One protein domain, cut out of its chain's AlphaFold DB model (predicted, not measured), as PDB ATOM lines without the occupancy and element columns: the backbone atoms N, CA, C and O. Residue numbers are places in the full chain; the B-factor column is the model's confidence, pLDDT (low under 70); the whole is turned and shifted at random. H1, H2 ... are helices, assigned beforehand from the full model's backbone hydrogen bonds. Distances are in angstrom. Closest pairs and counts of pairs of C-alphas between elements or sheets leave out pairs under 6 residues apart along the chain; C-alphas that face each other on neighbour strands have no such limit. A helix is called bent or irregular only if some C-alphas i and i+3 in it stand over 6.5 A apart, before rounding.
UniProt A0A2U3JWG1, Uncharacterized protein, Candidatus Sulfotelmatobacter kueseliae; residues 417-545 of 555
ATOM      1  N   PHE A 417      28.478   5.082  29.815       67.94
ATOM      2  CA  PHE A 417      28.745   3.824  30.505       67.94
ATOM      3  C   PHE A 417      28.636   2.622  29.567       67.94
ATOM      4  O   PHE A 417      29.534   1.775  29.586       67.94
ATOM      5  N   SER A 418      27.602   2.549  28.721       71.12
ATOM      6  CA  SER A 418      27.438   1.403  27.817       71.12
ATOM      7  C   SER A 418      28.404   1.455  26.636       71.12
ATOM      8  O   SER A 418      28.960   0.416  26.282       71.12
ATOM      9  N   LEU A 419      28.747   2.641  26.120       72.94
ATOM     10  CA  LEU A 419      29.838   2.775  25.147       72.94
ATOM     11  C   LEU A 419      31.199   2.415  25.755       72.94
ATOM     12  O   LEU A 419      31.949   1.651  25.152       72.94
ATOM     13  N   ALA A 420      31.535   2.926  26.947       75.31
ATOM     14  CA  ALA A 420      32.809   2.602  27.594       75.31
ATOM     15  C   ALA A 420      32.919   1.103  27.910       75.31
ATOM     16  O   ALA A 420      33.975   0.502  27.702       75.31
ATOM     17  N   SER A 421      31.825   0.490  28.362       77.94
ATOM     18  CA  SER A 421      31.753  -0.948  28.628       77.94
ATOM     19  C   SER A 421      31.840  -1.762  27.337       77.94
ATOM     20  O   SER A 421      32.617  -2.711  27.279       77.94
ATOM     21  N   GLY A 422      31.143  -1.361  26.269       81.50
ATOM     22  CA  GLY A 422      31.251  -1.977  24.945       81.50
ATOM     23  C   GLY A 422      32.669  -1.884  24.372       81.50
ATOM     24  O   GLY A 422      33.240  -2.890  23.948       81.50
ATOM     25  N   LEU A 423      33.296  -0.705  24.438       81.88
ATOM     26  CA  LEU A 423      34.693  -0.496  24.044       81.88
ATOM     27  C   LEU A 423      35.647  -1.371  24.861       81.88
ATOM     28  O   LEU A 423      36.571  -1.958  24.297       81.88
ATOM     29  N   LEU A 424      35.419  -1.497  26.171       83.88
ATOM     30  CA  LEU A 424      36.202  -2.371  27.041       83.88
ATOM     31  C   LEU A 424      36.037  -3.846  26.650       83.88
ATOM     32  O   LEU A 424      37.033  -4.562  26.555       83.88
ATOM     33  N   VAL A 425      34.810  -4.290  26.369       88.25
ATOM     34  CA  VAL A 425      34.500  -5.649  25.902       88.25
ATOM     35  C   VAL A 425      35.242  -5.948  24.592       88.25
ATOM     36  O   VAL A 425      35.966  -6.945  24.509       88.25
ATOM     37  N   HIS A 426      35.168  -5.049  23.606       86.56
ATOM     38  CA  HIS A 426      35.911  -5.161  22.347       86.56
ATOM     39  C   HIS A 426      37.428  -5.170  22.559       86.56
ATOM     40  O   HIS A 426      38.127  -6.029  22.017       86.56
ATOM     41  N   PHE A 427      37.950  -4.255  23.374       86.06
ATOM     42  CA  PHE A 427      39.373  -4.182  23.695       86.06
ATOM     43  C   PHE A 427      39.872  -5.480  24.344       86.06
ATOM     44  O   PHE A 427      40.893  -6.036  23.930       86.06
ATOM     45  N   CYS A 428      39.128  -6.022  25.309       90.06
ATOM     46  CA  CYS A 428      39.433  -7.299  25.942       90.06
ATOM     47  C   CYS A 428      39.375  -8.473  24.948       90.06
ATOM     48  O   CYS A 428      40.229  -9.363  25.009       90.06
ATOM     49  N   ALA A 429      38.440  -8.481  23.997       90.75
ATOM     50  CA  ALA A 429      38.392  -9.508  22.953       90.75
ATOM     51  C   ALA A 429      39.610  -9.440  22.021       90.75
ATOM     52  O   ALA A 429      40.238 -10.467  21.754       90.75
ATOM     53  N   ILE A 430      40.011  -8.233  21.602       87.81
ATOM     54  CA  ILE A 430      41.213  -8.006  20.782       87.81
ATOM     55  C   ILE A 430      42.462  -8.488  21.523       87.81
ATOM     56  O   ILE A 430      43.270  -9.224  20.956       87.81
ATOM     57  N   LEU A 431      42.614  -8.127  22.801       88.50
ATOM     58  CA  LEU A 431      43.739  -8.583  23.622       88.50
ATOM     59  C   LEU A 431      43.758 -10.104  23.796       88.50
ATOM     60  O   LEU A 431      44.837 -10.702  23.766       88.50
ATOM     61  N   SER A 432      42.588 -10.731  23.937       91.38
ATOM     62  CA  SER A 432      42.465 -12.189  24.029       91.38
ATOM     63  C   SER A 432      42.933 -12.854  22.731       91.38
ATOM     64  O   SER A 432      43.802 -13.728  22.762       91.38
ATOM     65  N   ALA A 433      42.437 -12.388  21.581       89.00
ATOM     66  CA  ALA A 433      42.819 -12.897  20.266       89.00
ATOM     67  C   ALA A 433      44.317 -12.687  19.976       89.00
ATOM     68  O   ALA A 433      45.011 -13.620  19.562       89.00
ATOM     69  N   ALA A 434      44.847 -11.493  20.263       87.06
ATOM     70  CA  ALA A 434      46.264 -11.181  20.101       87.06
ATOM     71  C   ALA A 434      47.149 -12.059  21.000       87.06
ATOM     72  O   ALA A 434      48.181 -12.560  20.553       87.06
ATOM     73  N   SER A 435      46.738 -12.299  22.249       89.19
ATOM     74  CA  SER A 435      47.472 -13.161  23.181       89.19
ATOM     75  C   SER A 435      47.488 -14.616  22.719       89.19
ATOM     76  O   SER A 435      48.549 -15.241  22.731       89.19
ATOM     77  N   LEU A 436      46.356 -15.144  22.242       90.38
ATOM     78  CA  LEU A 436      46.275 -16.488  21.659       90.38
ATOM     79  C   LEU A 436      47.177 -16.628  20.429       90.38
ATOM     80  O   LEU A 436      47.939 -17.592  20.336       90.38
ATOM     81  N   LEU A 437      47.158 -15.641  19.527       87.38
ATOM     82  CA  LEU A 437      48.027 -15.621  18.350       87.38
ATOM     83  C   LEU A 437      49.511 -15.595  18.746       87.38
ATOM     84  O   LEU A 437      50.312 -16.352  18.199       87.38
ATOM     85  N   LEU A 438      49.883 -14.769  19.727       85.06
ATOM     86  CA  LEU A 438      51.252 -14.698  20.241       85.06
ATOM     87  C   LEU A 438      51.705 -16.022  20.861       85.06
ATOM     88  O   LEU A 438      52.833 -16.446  20.606       85.06
ATOM     89  N   ILE A 439      50.846 -16.685  21.640       87.38
ATOM     90  CA  ILE A 439      51.125 -18.008  22.215       87.38
ATOM     91  C   ILE A 439      51.321 -19.031  21.092       87.38
ATOM     92  O   ILE A 439      52.331 -19.731  21.089       87.38
ATOM     93  N   ALA A 440      50.422 -19.074  20.105       86.00
ATOM     94  CA  ALA A 440      50.509 -19.995  18.972       86.00
ATOM     95  C   ALA A 440      51.801 -19.797  18.163       86.00
ATOM     96  O   ALA A 440      52.545 -20.751  17.932       86.00
ATOM     97  N   VAL A 441      52.135 -18.552  17.802       82.56
ATOM     98  CA  VAL A 441      53.384 -18.219  17.097       82.56
ATOM     99  C   VAL A 441      54.601 -18.595  17.939       82.56
ATOM    100  O   VAL A 441      55.579 -19.132  17.412       82.56
ATOM    101  N   ALA A 442      54.573 -18.342  19.247       80.75
ATOM    102  CA  ALA A 442      55.687 -18.669  20.123       80.75
ATOM    103  C   ALA A 442      55.877 -20.191  20.281       80.75
ATOM    104  O   ALA A 442      57.015 -20.656  20.252       80.75
ATOM    105  N   LEU A 443      54.792 -20.970  20.354       81.12
ATOM    106  CA  LEU A 443      54.826 -22.437  20.361       81.12
ATOM    107  C   LEU A 443      55.358 -22.997  19.035       81.12
ATOM    108  O   LEU A 443      56.277 -23.816  19.048       81.12
ATOM    109  N   LEU A 444      54.860 -22.507  17.895       78.81
ATOM    110  CA  LEU A 444      55.319 -22.921  16.564       78.81
ATOM    111  C   LEU A 444      56.800 -22.583  16.346       78.81
ATOM    112  O   LEU A 444      57.584 -23.418  15.907       78.81
ATOM    113  N   THR A 445      57.227 -21.369  16.693       74.00
ATOM    114  CA  THR A 445      58.634 -20.957  16.539       74.00
ATOM    115  C   THR A 445      59.576 -21.675  17.505       74.00
ATOM    116  O   THR A 445      60.723 -21.954  17.139       74.00
ATOM    117  N   PHE A 446      59.115 -22.009  18.713       72.50
ATOM    118  CA  PHE A 446      59.860 -22.848  19.648       72.50
ATOM    119  C   PHE A 446      60.026 -24.272  19.103       72.50
ATOM    120  O   PHE A 446      61.153 -24.771  19.075       72.50
ATOM    121  N   ALA A 447      58.942 -24.869  18.597       65.62
ATOM    122  CA  ALA A 447      58.935 -26.207  18.010       65.62
ATOM    123  C   ALA A 447      59.829 -26.309  16.762       65.62
ATOM    124  O   ALA A 447      60.583 -27.267  16.628       65.62
ATOM    125  N   VAL A 448      59.799 -25.303  15.880       57.84
ATOM    126  CA  VAL A 448      60.518 -25.345  14.594       57.84
ATOM    127  C   VAL A 448      61.987 -24.922  14.713       57.84
ATOM    128  O   VAL A 448      62.828 -25.443  13.988       57.84
ATOM    129  N   LYS A 449      62.337 -23.954  15.577       57.50
ATOM    130  CA  LYS A 449      63.674 -23.316  15.534       57.50
ATOM    131  C   LYS A 449      64.454 -23.297  16.852       57.50
ATOM    132  O   LYS A 449      65.536 -22.708  16.859       57.50
ATOM    133  N   ARG A 450      63.939 -23.858  17.965       62.62
ATOM    134  CA  ARG A 450      64.531 -23.709  19.324       62.62
ATOM    135  C   ARG A 450      65.027 -22.270  19.574       62.62
ATOM    136  O   ARG A 450      66.119 -22.035  20.090       62.62
ATOM    137  N   ALA A 451      64.278 -21.274  19.096       52.59
ATOM    138  CA  ALA A 451      64.837 -19.943  18.894       52.59
ATOM    139  C   ALA A 451      65.013 -19.196  20.236       52.59
ATOM    140  O   ALA A 451      64.024 -18.941  20.922       52.59
ATOM    141  N   PRO A 452      66.225 -18.713  20.591       58.12
ATOM    142  CA  PRO A 452      66.483 -17.928  21.807       58.12
ATOM    143  C   PRO A 452      66.061 -16.456  21.640       58.12
ATOM    144  O   PRO A 452      66.716 -15.521  22.110       58.12
ATOM    145  N   SER A 453      64.996 -16.208  20.882       67.62
ATOM    146  CA  SER A 453      64.537 -14.857  20.603       67.62
ATOM    147  C   SER A 453      63.898 -14.279  21.875       67.62
ATOM    148  O   SER A 453      62.996 -14.871  22.467       67.62
ATOM    149  N   LYS A 454      64.374 -13.099  22.303       68.38
ATOM    150  CA  LYS A 454      63.794 -12.327  23.421       68.38
ATOM    151  C   LYS A 454      62.281 -12.128  23.253       68.38
ATOM    152  O   LYS A 454      61.567 -12.045  24.242       68.38
ATOM    153  N   PHE A 455      61.809 -12.109  22.007       65.62
ATOM    154  CA  PHE A 455      60.399 -11.993  21.671       65.62
ATOM    155  C   PHE A 455      59.606 -13.280  21.947       65.62
ATOM    156  O   PHE A 455      58.566 -13.208  22.585       65.62
ATOM    157  N   VAL A 456      60.123 -14.455  21.565       67.69
ATOM    158  CA  VAL A 456      59.491 -15.753  21.890       67.69
ATOM    159  C   VAL A 456      59.404 -15.930  23.405       67.69
ATOM    160  O   VAL A 456      58.374 -16.349  23.921       67.69
ATOM    161  N   ARG A 457      60.452 -15.522  24.136       71.88
ATOM    162  CA  ARG A 457      60.428 -15.504  25.605       71.88
ATOM    163  C   ARG A 457      59.358 -14.562  26.143       71.88
ATOM    164  O   ARG A 457      58.620 -14.971  27.025       71.88
ATOM    165  N   PHE A 458      59.249 -13.345  25.615       71.31
ATOM    166  CA  PHE A 458      58.214 -12.397  26.023       71.31
ATOM    167  C   PHE A 458      56.800 -12.943  25.765       71.31
ATOM    168  O   PHE A 458      55.979 -12.933  26.680       71.31
ATOM    169  N   GLY A 459      56.549 -13.492  24.570       72.62
ATOM    170  CA  GLY A 459      55.271 -14.097  24.188       72.62
ATOM    171  C   GLY A 459      54.881 -15.268  25.090       72.62
ATOM    172  O   GLY A 459      53.821 -15.228  25.701       72.62
ATOM    173  N   LEU A 460      55.762 -16.260  25.271       75.69
ATOM    174  CA  LEU A 460      55.497 -17.402  26.166       75.69
ATOM    175  C   LEU A 460      55.349 -16.995  27.635       75.69
ATOM    176  O   LEU A 460      54.697 -17.692  28.403       75.69
ATOM    177  N   THR A 461      55.983 -15.893  28.030       80.25
ATOM    178  CA  THR A 461      55.972 -15.438  29.414       80.25
ATOM    179  C   THR A 461      54.683 -14.698  29.746       80.25
ATOM    180  O   THR A 461      53.984 -15.089  30.674       80.25
ATOM    181  N   TYR A 462      54.379 -13.617  29.026       82.94
ATOM    182  CA  TYR A 462      53.363 -12.652  29.451       82.94
ATOM    183  C   TYR A 462      52.030 -12.798  28.719       82.94
ATOM    184  O   TYR A 462      51.012 -12.410  29.285       82.94
ATOM    185  N   ALA A 463      51.995 -13.383  27.515       87.81
ATOM    186  CA  ALA A 463      50.735 -13.552  26.787       87.81
ATOM    187  C   ALA A 463      49.705 -14.414  27.546       87.81
ATOM    188  O   ALA A 463      48.542 -14.032  27.552       87.81
ATOM    189  N   PRO A 464      50.078 -15.494  28.267       91.00
ATOM    190  CA  PRO A 464      49.126 -16.233  29.103       91.00
ATOM    191  C   PRO A 464      48.518 -15.383  30.226       91.00
ATOM    192  O   PRO A 464      47.334 -15.502  30.518       91.00
ATOM    193  N   LEU A 465      49.308 -14.498  30.846       86.62
ATOM    194  CA  LEU A 465      48.806 -13.589  31.879       86.62
ATOM    195  C   LEU A 465      47.850 -12.552  31.281       86.62
ATOM    196  O   LEU A 465      46.781 -12.321  31.841       86.62
ATOM    197  N   VAL A 466      48.223 -11.949  30.147       87.56
ATOM    198  CA  VAL A 466      47.357 -11.005  29.425       87.56
ATOM    199  C   VAL A 466      46.059 -11.693  29.018       87.56
ATOM    200  O   VAL A 466      45.010 -11.110  29.243       87.56
ATOM    201  N   LEU A 467      46.119 -12.939  28.535       92.19
ATOM    202  CA  LEU A 467      44.948 -13.735  28.171       92.19
ATOM    203  C   LEU A 467      43.990 -13.936  29.354       92.19
ATOM    204  O   LEU A 467      42.789 -13.738  29.206       92.19
ATOM    205  N   VAL A 468      44.497 -14.306  30.537       91.50
ATOM    206  CA  VAL A 468      43.662 -14.413  31.747       91.50
ATOM    207  C   VAL A 468      43.009 -13.072  32.066       91.50
ATOM    208  O   VAL A 468      41.798 -13.016  32.246       91.50
ATOM    209  N   LEU A 469      43.792 -11.990  32.106       89.50
ATOM    210  CA  LEU A 469      43.277 -10.660  32.437       89.50
ATOM    211  C   LEU A 469      42.238 -10.177  31.422       89.50
ATOM    212  O   LEU A 469      41.229  -9.602  31.819       89.50
ATOM    213  N   SER A 470      42.447 -10.435  30.131       91.00
ATOM    214  CA  SER A 470      41.503 -10.068  29.080       91.00
ATOM    215  C   SER A 470      40.232 -10.909  29.126       91.00
ATOM    216  O   SER A 470      39.157 -10.349  28.958       91.00
ATOM    217  N   CYS A 471      40.315 -12.213  29.408       92.81
ATOM    218  CA  CYS A 471      39.123 -13.047  29.568       92.81
ATOM    219  C   CYS A 471      38.326 -12.644  30.813       92.81
ATOM    220  O   CYS A 471      37.114 -12.495  30.732       92.81
ATOM    221  N   THR A 472      38.985 -12.415  31.953       90.88
ATOM    222  CA  THR A 472      38.307 -11.939  33.168       90.88
ATOM    223  C   THR A 472      37.691 -10.559  32.952       90.88
ATOM    224  O   THR A 472      36.539 -10.351  33.314       90.88
ATOM    225  N   GLY A 473      38.423  -9.635  32.324       88.38
ATOM    226  CA  GLY A 473      37.913  -8.306  31.981       88.38
ATOM    227  C   GLY A 473      36.695  -8.373  31.062       88.38
ATOM    228  O   GLY A 473      35.691  -7.729  31.349       88.38
ATOM    229  N   LEU A 474      36.747  -9.215  30.022       90.81
ATOM    230  CA  LEU A 474      35.616  -9.445  29.121       90.81
ATOM    231  C   LEU A 474      34.419 -10.023  29.871       90.81
ATOM    232  O   LEU A 474      33.319  -9.516  29.709       90.81
ATOM    233  N   LEU A 475      34.623 -11.042  30.711       91.31
ATOM    234  CA  LEU A 475      33.552 -11.645  31.502       91.31
ATOM    235  C   LEU A 475      32.892 -10.610  32.417       91.31
ATOM    236  O   LEU A 475      31.675 -10.483  32.399       91.31
ATOM    237  N   CYS A 476      33.676  -9.856  33.189       88.19
ATOM    238  CA  CYS A 476      33.143  -8.852  34.108       88.19
ATOM    239  C   CYS A 476      32.407  -7.726  33.372       88.19
ATOM    240  O   CYS A 476      31.341  -7.317  33.818       88.19
ATOM    241  N   ALA A 477      32.955  -7.247  32.252       86.88
ATOM    242  CA  ALA A 477      32.342  -6.176  31.473       86.88
ATOM    243  C   ALA A 477      31.096  -6.651  30.706       86.88
ATOM    244  O   ALA A 477      30.144  -5.892  30.570       86.88
ATOM    245  N   TYR A 478      31.069  -7.904  30.238       88.19
ATOM    246  CA  TYR A 478      29.949  -8.467  29.479       88.19
ATOM    247  C   TYR A 478      28.822  -9.026  30.363       88.19
ATOM    248  O   TYR A 478      27.679  -9.103  29.922       88.19
ATOM    249  N   HIS A 479      29.106  -9.418  31.609       87.88
ATOM    250  CA  HIS A 479      28.137 -10.095  32.476       87.88
ATOM    251  C   HIS A 479      26.798  -9.349  32.666       87.88
ATOM    252  O   HIS A 479      25.765 -10.011  32.559       87.88
ATOM    253  N   PRO A 480      26.757  -8.014  32.867       83.62
ATOM    254  CA  PRO A 480      25.487  -7.285  32.946       83.62
ATOM    255  C   PRO A 480      24.633  -7.461  31.683       83.62
ATOM    256  O   PRO A 480      23.446  -7.753  31.764       83.62
ATOM    257  N   TYR A 481      25.259  -7.403  30.507       82.75
ATOM    258  CA  TYR A 481      24.596  -7.585  29.214       82.75
ATOM    259  C   TYR A 481      24.112  -9.017  29.000       82.75
ATOM    260  O   TYR A 481      23.024  -9.230  28.471       82.75
ATOM    261  N   ALA A 482      24.878 -10.008  29.458       85.56
ATOM    262  CA  ALA A 482      24.432 -11.397  29.454       85.56
ATOM    263  C   ALA A 482      23.191 -11.594  30.343       85.56
ATOM    264  O   ALA A 482      22.296 -12.359  29.980       85.56
ATOM    265  N   ALA A 483      23.118 -10.914  31.491       84.81
ATOM    266  CA  ALA A 483      21.958 -10.958  32.378       84.81
ATOM    267  C   ALA A 483      20.724 -10.304  31.735       84.81
ATOM    268  O   ALA A 483      19.664 -10.930  31.710       84.81
ATOM    269  N   TYR A 484      20.879  -9.119  31.138       81.19
ATOM    270  CA  TYR A 484      19.812  -8.450  30.385       81.19
ATOM    271  C   TYR A 484      19.304  -9.304  29.230       81.19
ATOM    272  O   TYR A 484      18.103  -9.516  29.082       81.19
ATOM    273  N   TYR A 485      20.218  -9.905  28.471       81.00
ATOM    274  CA  TYR A 485      19.845 -10.794  27.384       81.00
ATOM    275  C   TYR A 485      19.079 -12.031  27.865       81.00
ATOM    276  O   TYR A 485      18.072 -12.406  27.275       81.00
ATOM    277  N   LYS A 486      19.510 -12.661  28.964       84.06
ATOM    278  CA  LYS A 486      18.778 -13.790  29.564       84.06
ATOM    279  C   LYS A 486      17.399 -13.372  30.066       84.06
ATOM    280  O   LYS A 486      16.461 -14.145  29.910       84.06
ATOM    281  N   SER A 487      17.282 -12.176  30.644       81.62
ATOM    282  CA  SER A 487      16.001 -11.608  31.073       81.62
ATOM    283  C   SER A 487      15.057 -11.438  29.884       81.62
ATOM    284  O   SER A 487      13.937 -11.941  29.913       81.62
ATOM    285  N   TYR A 488      15.554 -10.855  28.789       77.56
ATOM    286  CA  TYR A 488      14.816 -10.727  27.534       77.56
ATOM    287  C   TYR A 488      14.352 -12.085  26.986       77.56
ATOM    288  O   TYR A 488      13.185 -12.252  26.646       77.56
ATOM    289  N   LEU A 489      15.235 -13.090  26.959       80.50
ATOM    290  CA  LEU A 489      14.869 -14.440  26.514       80.50
ATOM    291  C   LEU A 489      13.837 -15.122  27.431       80.50
ATOM    292  O   LEU A 489      13.104 -15.995  26.967       80.50
ATOM    293  N   ALA A 490      13.819 -14.780  28.721       82.38
ATOM    294  CA  ALA A 490      12.894 -15.344  29.699       82.38
ATOM    295  C   ALA A 490      11.526 -14.649  29.681       82.38
ATOM    296  O   ALA A 490      10.518 -15.292  29.973       82.38
ATOM    297  N   ASN A 491      11.482 -13.355  29.360       74.94
ATOM    298  CA  ASN A 491      10.252 -12.581  29.290       74.94
ATOM    299  C   ASN A 491      10.328 -11.477  28.208       74.94
ATOM    300  O   ASN A 491      10.575 -10.316  28.538       74.94
ATOM    301  N   PRO A 492      10.082 -11.803  26.925       62.62
ATOM    302  CA  PRO A 492      10.071 -10.819  25.831       62.62
ATOM    303  C   PRO A 492       9.029  -9.710  26.031       62.62
ATOM    304  O   PRO A 492       9.295  -8.544  25.742       62.62
ATOM    305  N   SER A 493       7.873 -10.056  26.604       59.50
ATOM    306  CA  SER A 493       6.779  -9.121  26.894       59.50
ATOM    307  C   SER A 493       7.089  -8.119  28.015       59.50
ATOM    308  O   SER A 493       6.341  -7.158  28.224       59.50
ATOM    309  N   ALA A 494       8.196  -8.317  28.748       55.94
ATOM    310  CA  ALA A 494       8.630  -7.379  29.776       55.94
ATOM    311  C   ALA A 494       9.030  -6.011  29.203       55.94
ATOM    312  O   ALA A 494       9.138  -5.081  29.993       55.94
ATOM    313  N   GLN A 495       9.178  -5.876  27.872       58.88
ATOM    314  CA  GLN A 495       9.414  -4.603  27.173       58.88
ATOM    315  C   GLN A 495      10.502  -3.743  27.835       58.88
ATOM    316  O   GLN A 495      10.423  -2.516  27.857       58.88
ATOM    317  N   ASP A 496      11.539  -4.382  28.371       65.62
ATOM    318  CA  ASP A 496      12.710  -3.664  28.849       65.62
ATOM    319  C   ASP A 496      13.559  -3.287  27.626       65.62
ATOM    320  O   ASP A 496      14.524  -3.960  27.255       65.62
ATOM    321  N   HIS A 497      13.098  -2.254  26.920       64.12
ATOM    322  CA  HIS A 497      13.785  -1.673  25.775       64.12
ATOM    323  C   HIS A 497      15.219  -1.300  26.161       64.12
ATOM    324  O   HIS A 497      16.149  -1.615  25.416       64.12
ATOM    325  N   GLU A 498      15.420  -0.761  27.368       65.38
ATOM    326  CA  GLU A 498      16.728  -0.408  27.921       65.38
ATOM    327  C   GLU A 498      17.676  -1.621  27.944       65.38
ATOM    328  O   GLU A 498      18.819  -1.536  27.485       65.38
ATOM    329  N   SER A 499      17.208  -2.790  28.394       68.94
ATOM    330  CA  SER A 499      17.983  -4.042  28.373       68.94
ATOM    331  C   SER A 499      18.501  -4.406  26.977       68.94
ATOM    332  O   SER A 499      19.643  -4.847  26.814       68.94
ATOM    333  N   ILE A 500      17.672  -4.223  25.952       68.81
ATOM    334  CA  ILE A 500      17.974  -4.613  24.568       68.81
ATOM    335  C   ILE A 500      18.888  -3.581  23.908       68.81
ATOM    336  O   ILE A 500      19.860  -3.958  23.245       68.81
ATOM    337  N   LEU A 501      18.640  -2.294  24.161       68.38
ATOM    338  CA  LEU A 501      19.517  -1.182  23.791       68.38
ATOM    339  C   LEU A 501      20.916  -1.343  24.396       68.38
ATOM    340  O   LEU A 501      21.926  -1.174  23.713       68.38
ATOM    341  N   ASN A 502      20.998  -1.761  25.656       69.75
ATOM    342  CA  ASN A 502      22.264  -2.036  26.323       69.75
ATOM    343  C   ASN A 502      23.036  -3.180  25.646       69.75
ATOM    344  O   ASN A 502      24.238  -3.050  25.392       69.75
ATOM    345  N   VAL A 503      22.367  -4.288  25.303       71.12
ATOM    346  CA  VAL A 503      22.986  -5.401  24.551       71.12
ATOM    347  C   VAL A 503      23.470  -4.931  23.175       71.12
ATOM    348  O   VAL A 503      24.567  -5.298  22.738       71.12
ATOM    349  N   LEU A 504      22.691  -4.073  22.517       68.62
ATOM    350  CA  LEU A 504      23.040  -3.481  21.234       68.62
ATOM    351  C   LEU A 504      24.286  -2.626  21.293       68.62
ATOM    352  O   LEU A 504      25.166  -2.830  20.467       68.62
ATOM    353  N   LEU A 505      24.395  -1.728  22.267       68.44
ATOM    354  CA  LEU A 505      25.550  -0.843  22.396       68.44
ATOM    355  C   LEU A 505      26.852  -1.628  22.567       68.44
ATOM    356  O   LEU A 505      27.878  -1.204  22.052       68.44
ATOM    357  N   VAL A 506      26.820  -2.810  23.188       70.12
ATOM    358  CA  VAL A 506      27.991  -3.702  23.261       70.12
ATOM    359  C   VAL A 506      28.259  -4.430  21.952       70.12
ATOM    360  O   VAL A 506      29.415  -4.603  21.576       70.12
ATOM    361  N   SER A 507      27.213  -4.874  21.256       66.50
ATOM    362  CA  SER A 507      27.355  -5.574  19.973       66.50
ATOM    363  C   SER A 507      27.660  -4.636  18.795       66.50
ATOM    364  O   SER A 507      28.229  -5.071  17.801       66.50
ATOM    365  N   GLY A 508      27.301  -3.359  18.916       58.38
ATOM    366  CA  GLY A 508      27.206  -2.375  17.846       58.38
ATOM    367  C   GLY A 508      27.950  -1.076  18.142       58.38
ATOM    368  O   GLY A 508      27.626  -0.057  17.540       58.38
ATOM    369  N   VAL A 509      28.958  -1.073  19.030       53.59
ATOM    370  CA  VAL A 509      29.896   0.066  19.153       53.59
ATOM    371  C   VAL A 509      30.368   0.554  17.770       53.59
ATOM    372  O   VAL A 509      30.311   1.760  17.529       53.59
ATOM    373  N   PRO A 510      30.721  -0.321  16.805       48.72
ATOM    374  CA  PRO A 510      31.000   0.079  15.431       48.72
ATOM    375  C   PRO A 510      29.706   0.242  14.615       48.72
ATOM    376  O   PRO A 510      29.623  -0.239  13.514       48.72
ATOM    377  N   ARG A 511      28.631   0.819  15.141       50.06
ATOM    378  CA  ARG A 511      27.413   1.215  14.395       50.06
ATOM    379  C   ARG A 511      26.776   2.440  15.027       50.06
ATOM    380  O   ARG A 511      26.332   3.325  14.315       50.06
ATOM    381  N   TYR A 512      26.820   2.559  16.348       46.31
ATOM    382  CA  TYR A 512      26.350   3.762  17.043       46.31
ATOM    383  C   TYR A 512      27.376   4.900  17.032       46.31
ATOM    384  O   TYR A 512      27.004   6.057  16.880       46.31
ATOM    385  N   VAL A 513      28.682   4.589  17.044       46.50
ATOM    386  CA  VAL A 513      29.721   5.595  16.735       46.50
ATOM    387  C   VAL A 513      29.546   6.145  15.306       46.50
ATOM    388  O   VAL A 513      30.062   7.209  14.999       46.50
ATOM    389  N   HIS A 514      28.800   5.454  14.438       45.56
ATOM    390  CA  HIS A 514      28.651   5.764  13.014       45.56
ATOM    391  C   HIS A 514      27.549   6.771  12.685       45.56
ATOM    392  O   HIS A 514      27.666   7.476  11.684       45.56
ATOM    393  N   SER A 515      26.491   6.858  13.497       43.88
ATOM    394  CA  SER A 515      25.362   7.759  13.229       43.88
ATOM    395  C   SER A 515      25.529   9.153  13.837       43.88
ATOM    396  O   SER A 515      25.028  10.114  13.261       43.88
ATOM    397  N   GLU A 516      26.247   9.288  14.958       41.06
ATOM    398  CA  GLU A 516      26.402  10.579  15.653       41.06
ATOM    399  C   GLU A 516      27.785  11.229  15.502       41.06
ATOM    400  O   GLU A 516      27.915  12.448  15.615       41.06
ATOM    401  N   ILE A 517      28.832  10.452  15.204       41.84
ATOM    402  CA  ILE A 517      30.207  10.948  15.059       41.84
ATOM    403  C   ILE A 517      30.645  10.639  13.627       41.84
ATOM    404  O   ILE A 517      30.860   9.479  13.303       41.84
ATOM    405  N   SER A 518      30.735  11.677  12.784       37.81
ATOM    406  CA  SER A 518      30.946  11.644  11.320       37.81
ATOM    407  C   SER A 518      31.590  10.375  10.724       37.81
ATOM    408  O   SER A 518      32.527   9.799  11.279       37.81
ATOM    409  N   ALA A 519      31.151  10.016   9.509       40.47
ATOM    410  CA  ALA A 519      31.569   8.857   8.699       40.47
ATOM    411  C   ALA A 519      33.096   8.591   8.592       40.47
ATOM    412  O   ALA A 519      33.519   7.502   8.204       40.47
ATOM    413  N   ASP A 520      33.937   9.542   8.987       37.47
ATOM    414  CA  ASP A 520      35.389   9.406   9.061       37.47
ATOM    415  C   ASP A 520      35.873   8.516  10.230       37.47
ATOM    416  O   ASP A 520      36.958   7.934  10.168       37.47
ATOM    417  N   SER A 521      35.083   8.346  11.295       42.09
ATOM    418  CA  SER A 521      35.467   7.595  12.505       42.09
ATOM    419  C   SER A 521      35.569   6.071  12.292       42.09
ATOM    420  O   SER A 521      36.406   5.412  12.924       42.09
ATOM    421  N   HIS A 522      34.801   5.521  11.336       38.47
ATOM    422  CA  HIS A 522      34.845   4.113  10.900       38.47
ATOM    423  C   HIS A 522      36.245   3.686  10.473       38.47
ATOM    424  O   HIS A 522      36.736   2.608  10.818       38.47
ATOM    425  N   VAL A 523      36.875   4.566   9.697       46.12
ATOM    426  CA  VAL A 523      38.190   4.356   9.126       46.12
ATOM    427  C   VAL A 523      39.187   4.378  10.282       46.12
ATOM    428  O   VAL A 523      39.887   3.400  10.505       46.12
ATOM    429  N   TYR A 524      39.197   5.402  11.129       48.88
ATOM    430  CA  TYR A 524      40.262   5.530  12.126       48.88
ATOM    431  C   TYR A 524      40.274   4.457  13.222       48.88
ATOM    432  O   TYR A 524      41.368   4.076  13.630       48.88
ATOM    433  N   PHE A 525      39.137   3.921  13.686       54.44
ATOM    434  CA  PHE A 525      39.150   2.871  14.721       54.44
ATOM    435  C   PHE A 525      39.678   1.536  14.183       54.44
ATOM    436  O   PHE A 525      40.630   0.968  14.731       54.44
ATOM    437  N   TRP A 526      39.119   1.055  13.070       55.81
ATOM    438  CA  TRP A 526      39.581  -0.182  12.444       55.81
ATOM    439  C   TRP A 526      40.969  -0.025  11.832       55.81
ATOM    440  O   TRP A 526      41.788  -0.928  11.986       55.81
ATOM    441  N   TRP A 527      41.306   1.128  11.248       53.38
ATOM    442  CA  TRP A 527      42.677   1.419  10.830       53.38
ATOM    443  C   TRP A 527      43.620   1.581  12.015       53.38
ATOM    444  O   TRP A 527      44.770   1.209  11.867       53.38
ATOM    445  N   ALA A 528      43.196   2.031  13.197       58.03
ATOM    446  CA  ALA A 528      44.047   2.009  14.388       58.03
ATOM    447  C   ALA A 528      44.291   0.575  14.864       58.03
ATOM    448  O   ALA A 528      45.428   0.238  15.189       58.03
ATOM    449  N   ILE A 529      43.280  -0.299  14.854       60.44
ATOM    450  CA  ILE A 529      43.445  -1.723  15.186       60.44
ATOM    451  C   ILE A 529      44.330  -2.420  14.148       60.44
ATOM    452  O   ILE A 529      45.294  -3.088  14.518       60.44
ATOM    453  N   ILE A 530      44.053  -2.234  12.855       60.00
ATOM    454  CA  ILE A 530      44.816  -2.813  11.746       60.00
ATOM    455  C   ILE A 530      46.223  -2.228  11.713       60.00
ATOM    456  O   ILE A 530      47.169  -2.991  11.581       60.00
ATOM    457  N   ALA A 531      46.410  -0.919  11.878       58.25
ATOM    458  CA  ALA A 531      47.727  -0.289  11.904       58.25
ATOM    459  C   ALA A 531      48.504  -0.693  13.150       58.25
ATOM    460  O   ALA A 531      49.687  -0.966  13.032       58.25
ATOM    461  N   THR A 532      47.875  -0.812  14.320       59.56
ATOM    462  CA  THR A 532      48.561  -1.287  15.531       59.56
ATOM    463  C   THR A 532      48.919  -2.765  15.395       59.56
ATOM    464  O   THR A 532      50.065  -3.143  15.632       59.56
ATOM    465  N   GLY A 533      47.989  -3.602  14.933       61.75
ATOM    466  CA  GLY A 533      48.211  -5.025  14.670       61.75
ATOM    467  C   GLY A 533      49.270  -5.269  13.591       61.75
ATOM    468  O   GLY A 533      50.172  -6.081  13.789       61.75
ATOM    469  N   SER A 534      49.227  -4.509  12.496       55.56
ATOM    470  CA  SER A 534      50.193  -4.555  11.391       55.56
ATOM    471  C   SER A 534      51.537  -3.970  11.798       55.56
ATOM    472  O   SER A 534      52.562  -4.559  11.481       55.56
ATOM    473  N   ALA A 535      51.576  -2.868  12.548       60.84
ATOM    474  CA  ALA A 535      52.813  -2.298  13.073       60.84
ATOM    475  C   ALA A 535      53.485  -3.274  14.035       60.84
ATOM    476  O   ALA A 535      54.695  -3.466  13.940       60.84
ATOM    477  N   ILE A 536      52.716  -3.946  14.899       61.06
ATOM    478  CA  ILE A 536      53.211  -5.046  15.725       61.06
ATOM    479  C   ILE A 536      53.729  -6.158  14.807       61.06
ATOM    480  O   ILE A 536      54.910  -6.476  14.876       61.06
ATOM    481  N   ALA A 537      52.932  -6.693  13.882       59.09
ATOM    482  CA  ALA A 537      53.351  -7.773  12.983       59.09
ATOM    483  C   ALA A 537      54.621  -7.436  12.172       59.09
ATOM    484  O   ALA A 537      55.528  -8.264  12.079       59.09
ATOM    485  N   VAL A 538      54.745  -6.211  11.658       63.66
ATOM    486  CA  VAL A 538      55.909  -5.705  10.917       63.66
ATOM    487  C   VAL A 538      57.112  -5.511  11.839       63.66
ATOM    488  O   VAL A 538      58.216  -5.929  11.484       63.66
ATOM    489  N   LEU A 539      56.950  -4.956  13.044       62.75
ATOM    490  CA  LEU A 539      58.026  -4.889  14.050       62.75
ATOM    491  C   LEU A 539      58.534  -6.283  14.423       62.75
ATOM    492  O   LEU A 539      59.733  -6.481  14.634       62.75
ATOM    493  N   LEU A 540      57.627  -7.253  14.503       51.81
ATOM    494  CA  LEU A 540      57.942  -8.635  14.834       51.81
ATOM    495  C   LEU A 540      58.637  -9.356  13.674       51.81
ATOM    496  O   LEU A 540      59.680  -9.982  13.886       51.81
ATOM    497  N   GLY A 541      58.126  -9.209  12.451       58.03
ATOM    498  CA  GLY A 541      58.700  -9.774  11.230       58.03
ATOM    499  C   GLY A 541      60.068  -9.179  10.897       58.03
ATOM    500  O   GLY A 541      61.041  -9.916  10.723       58.03
ATOM    501  N   SER A 542      60.193  -7.849  10.908       58.22
ATOM    502  CA  SER A 542      61.458  -7.149  10.635       58.22
ATOM    503  C   SER A 542      62.555  -7.545  11.626       58.22
ATOM    504  O   SER A 542      63.670  -7.864  11.215       58.22
ATOM    505  N   ARG A 543      62.247  -7.648  12.926       56.84
ATOM    506  CA  ARG A 543      63.214  -8.125  13.931       56.84
ATOM    507  C   ARG A 543      63.611  -9.589  13.745       56.84
ATOM    508  O   ARG A 543      64.749  -9.942  14.073       56.84
ATOM    509  N   ALA A 544      62.719 -10.439  13.239       53.44
ATOM    510  CA  ALA A 544      63.027 -11.834  12.933       53.44
ATOM    511  C   ALA A 544      63.946 -11.970  11.700       53.44
ATOM    512  O   ALA A 544      64.927 -12.722  11.740       53.44
ATOM    513  N   VAL A 545      63.686 -11.195  10.642       59.59
ATOM    514  CA  VAL A 545      64.486 -11.170   9.402       59.59
ATOM    515  C   VAL A 545      65.866 -10.543   9.632       59.59
ATOM    516  O   VAL A 545      66.890 -11.089   9.224       59.59
TER     517      VAL A 545
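AT A GLANCE: This is residues 417 to 545 of the 555 residues of an uncharacterized protein of Candidatus Sulfotelmatobacter kueseliae (UniProt A0A2U3JWG1). Two long helices, H1 and the arm H2a, lie side by side as a helical hairpin; beyond its open end the second arm H2b runs on, and H3 folds back from there to the start of H1. From that corner the short H4 leads away, and H5 runs back beside the hairpin across a gap, a loose arm joined to the rest through H4. The printed part has 129 residues with five named helices, H1 to H5 in order, and no named strand, and the class is all helix. It is loose, with a radius of gyration of the C-alphas of 18.9 A, and elongated, spanning 60 by 34 by 20 A.

IN THESE COORDINATES: Find C-alpha 417 at (28.745, 3.824, 30.505); from there H1 runs through residues 417 to 449, 46.7 A long. H2, residues 454 to 490, was assigned as one helix by its hydrogen bonds but is bent: C-alphas 477 and 480 are 7.1 A apart. Its arm H2a, residues 454 to 477, is 33.0 A long and irregular, with C-alphas 461 and 464 6.9 A apart and a kink of 37 degrees near residue 464. Its arm H2b covers residues 480 to 490, from C-alpha 480 at (25.487, -7.285, 32.946). Next come H3, residues 497 to 507, and H4, residues 509 to 516. H5, residues 521 to 545, is 34.7 A long, has a kink of 25 degrees near residue 529, and ends at C-alpha 545, (64.486, -11.170, 9.402).

HOW THE PARTS SIT: Begin with H1, the hub. H1 and H2a, a hairpin, touch at a shallow tilt of 29 degrees, opposite ways; their closest C-alphas, of Cys 428 and Ser 470, are 4.7 A apart. With residues 418 to 425 alone H1 touches H3, closest at the C-alphas of Gly 422 and Val 506, 4.1 A. H2b touches H3 at a steep tilt of 53 degrees, closest at the C-alphas of Tyr 484 and Ser 499, 5.2 A. H1 and H4 only just touch, with 3 pairs of C-alphas within 8 A, the closest those of Gly 422 and Val 509, 6.3 A. H4 and H5 form a hairpin, closest at the C-alphas of His 514 and His 522, 6.7 A. H1 and H5 are only just apart, at 8.4 A. In H1, H2b and H3 every O i to N i+4 pair is within hydrogen-bond range; H2a has 18 of 20, H5 20 of 21, and H4 1 of 4, beside 1 of 5 O i to N i+3 pairs.

THE WHOLE: The C-alphas of Pro 452 and Ser 493, the two farthest apart, are 60.6 A apart. The printed part has no cut and no long link. Look in the B-factor column for the model's confidence: mean pLDDT of the printed part is 70.7, and 63 residues are under 70, among them 507 to 545.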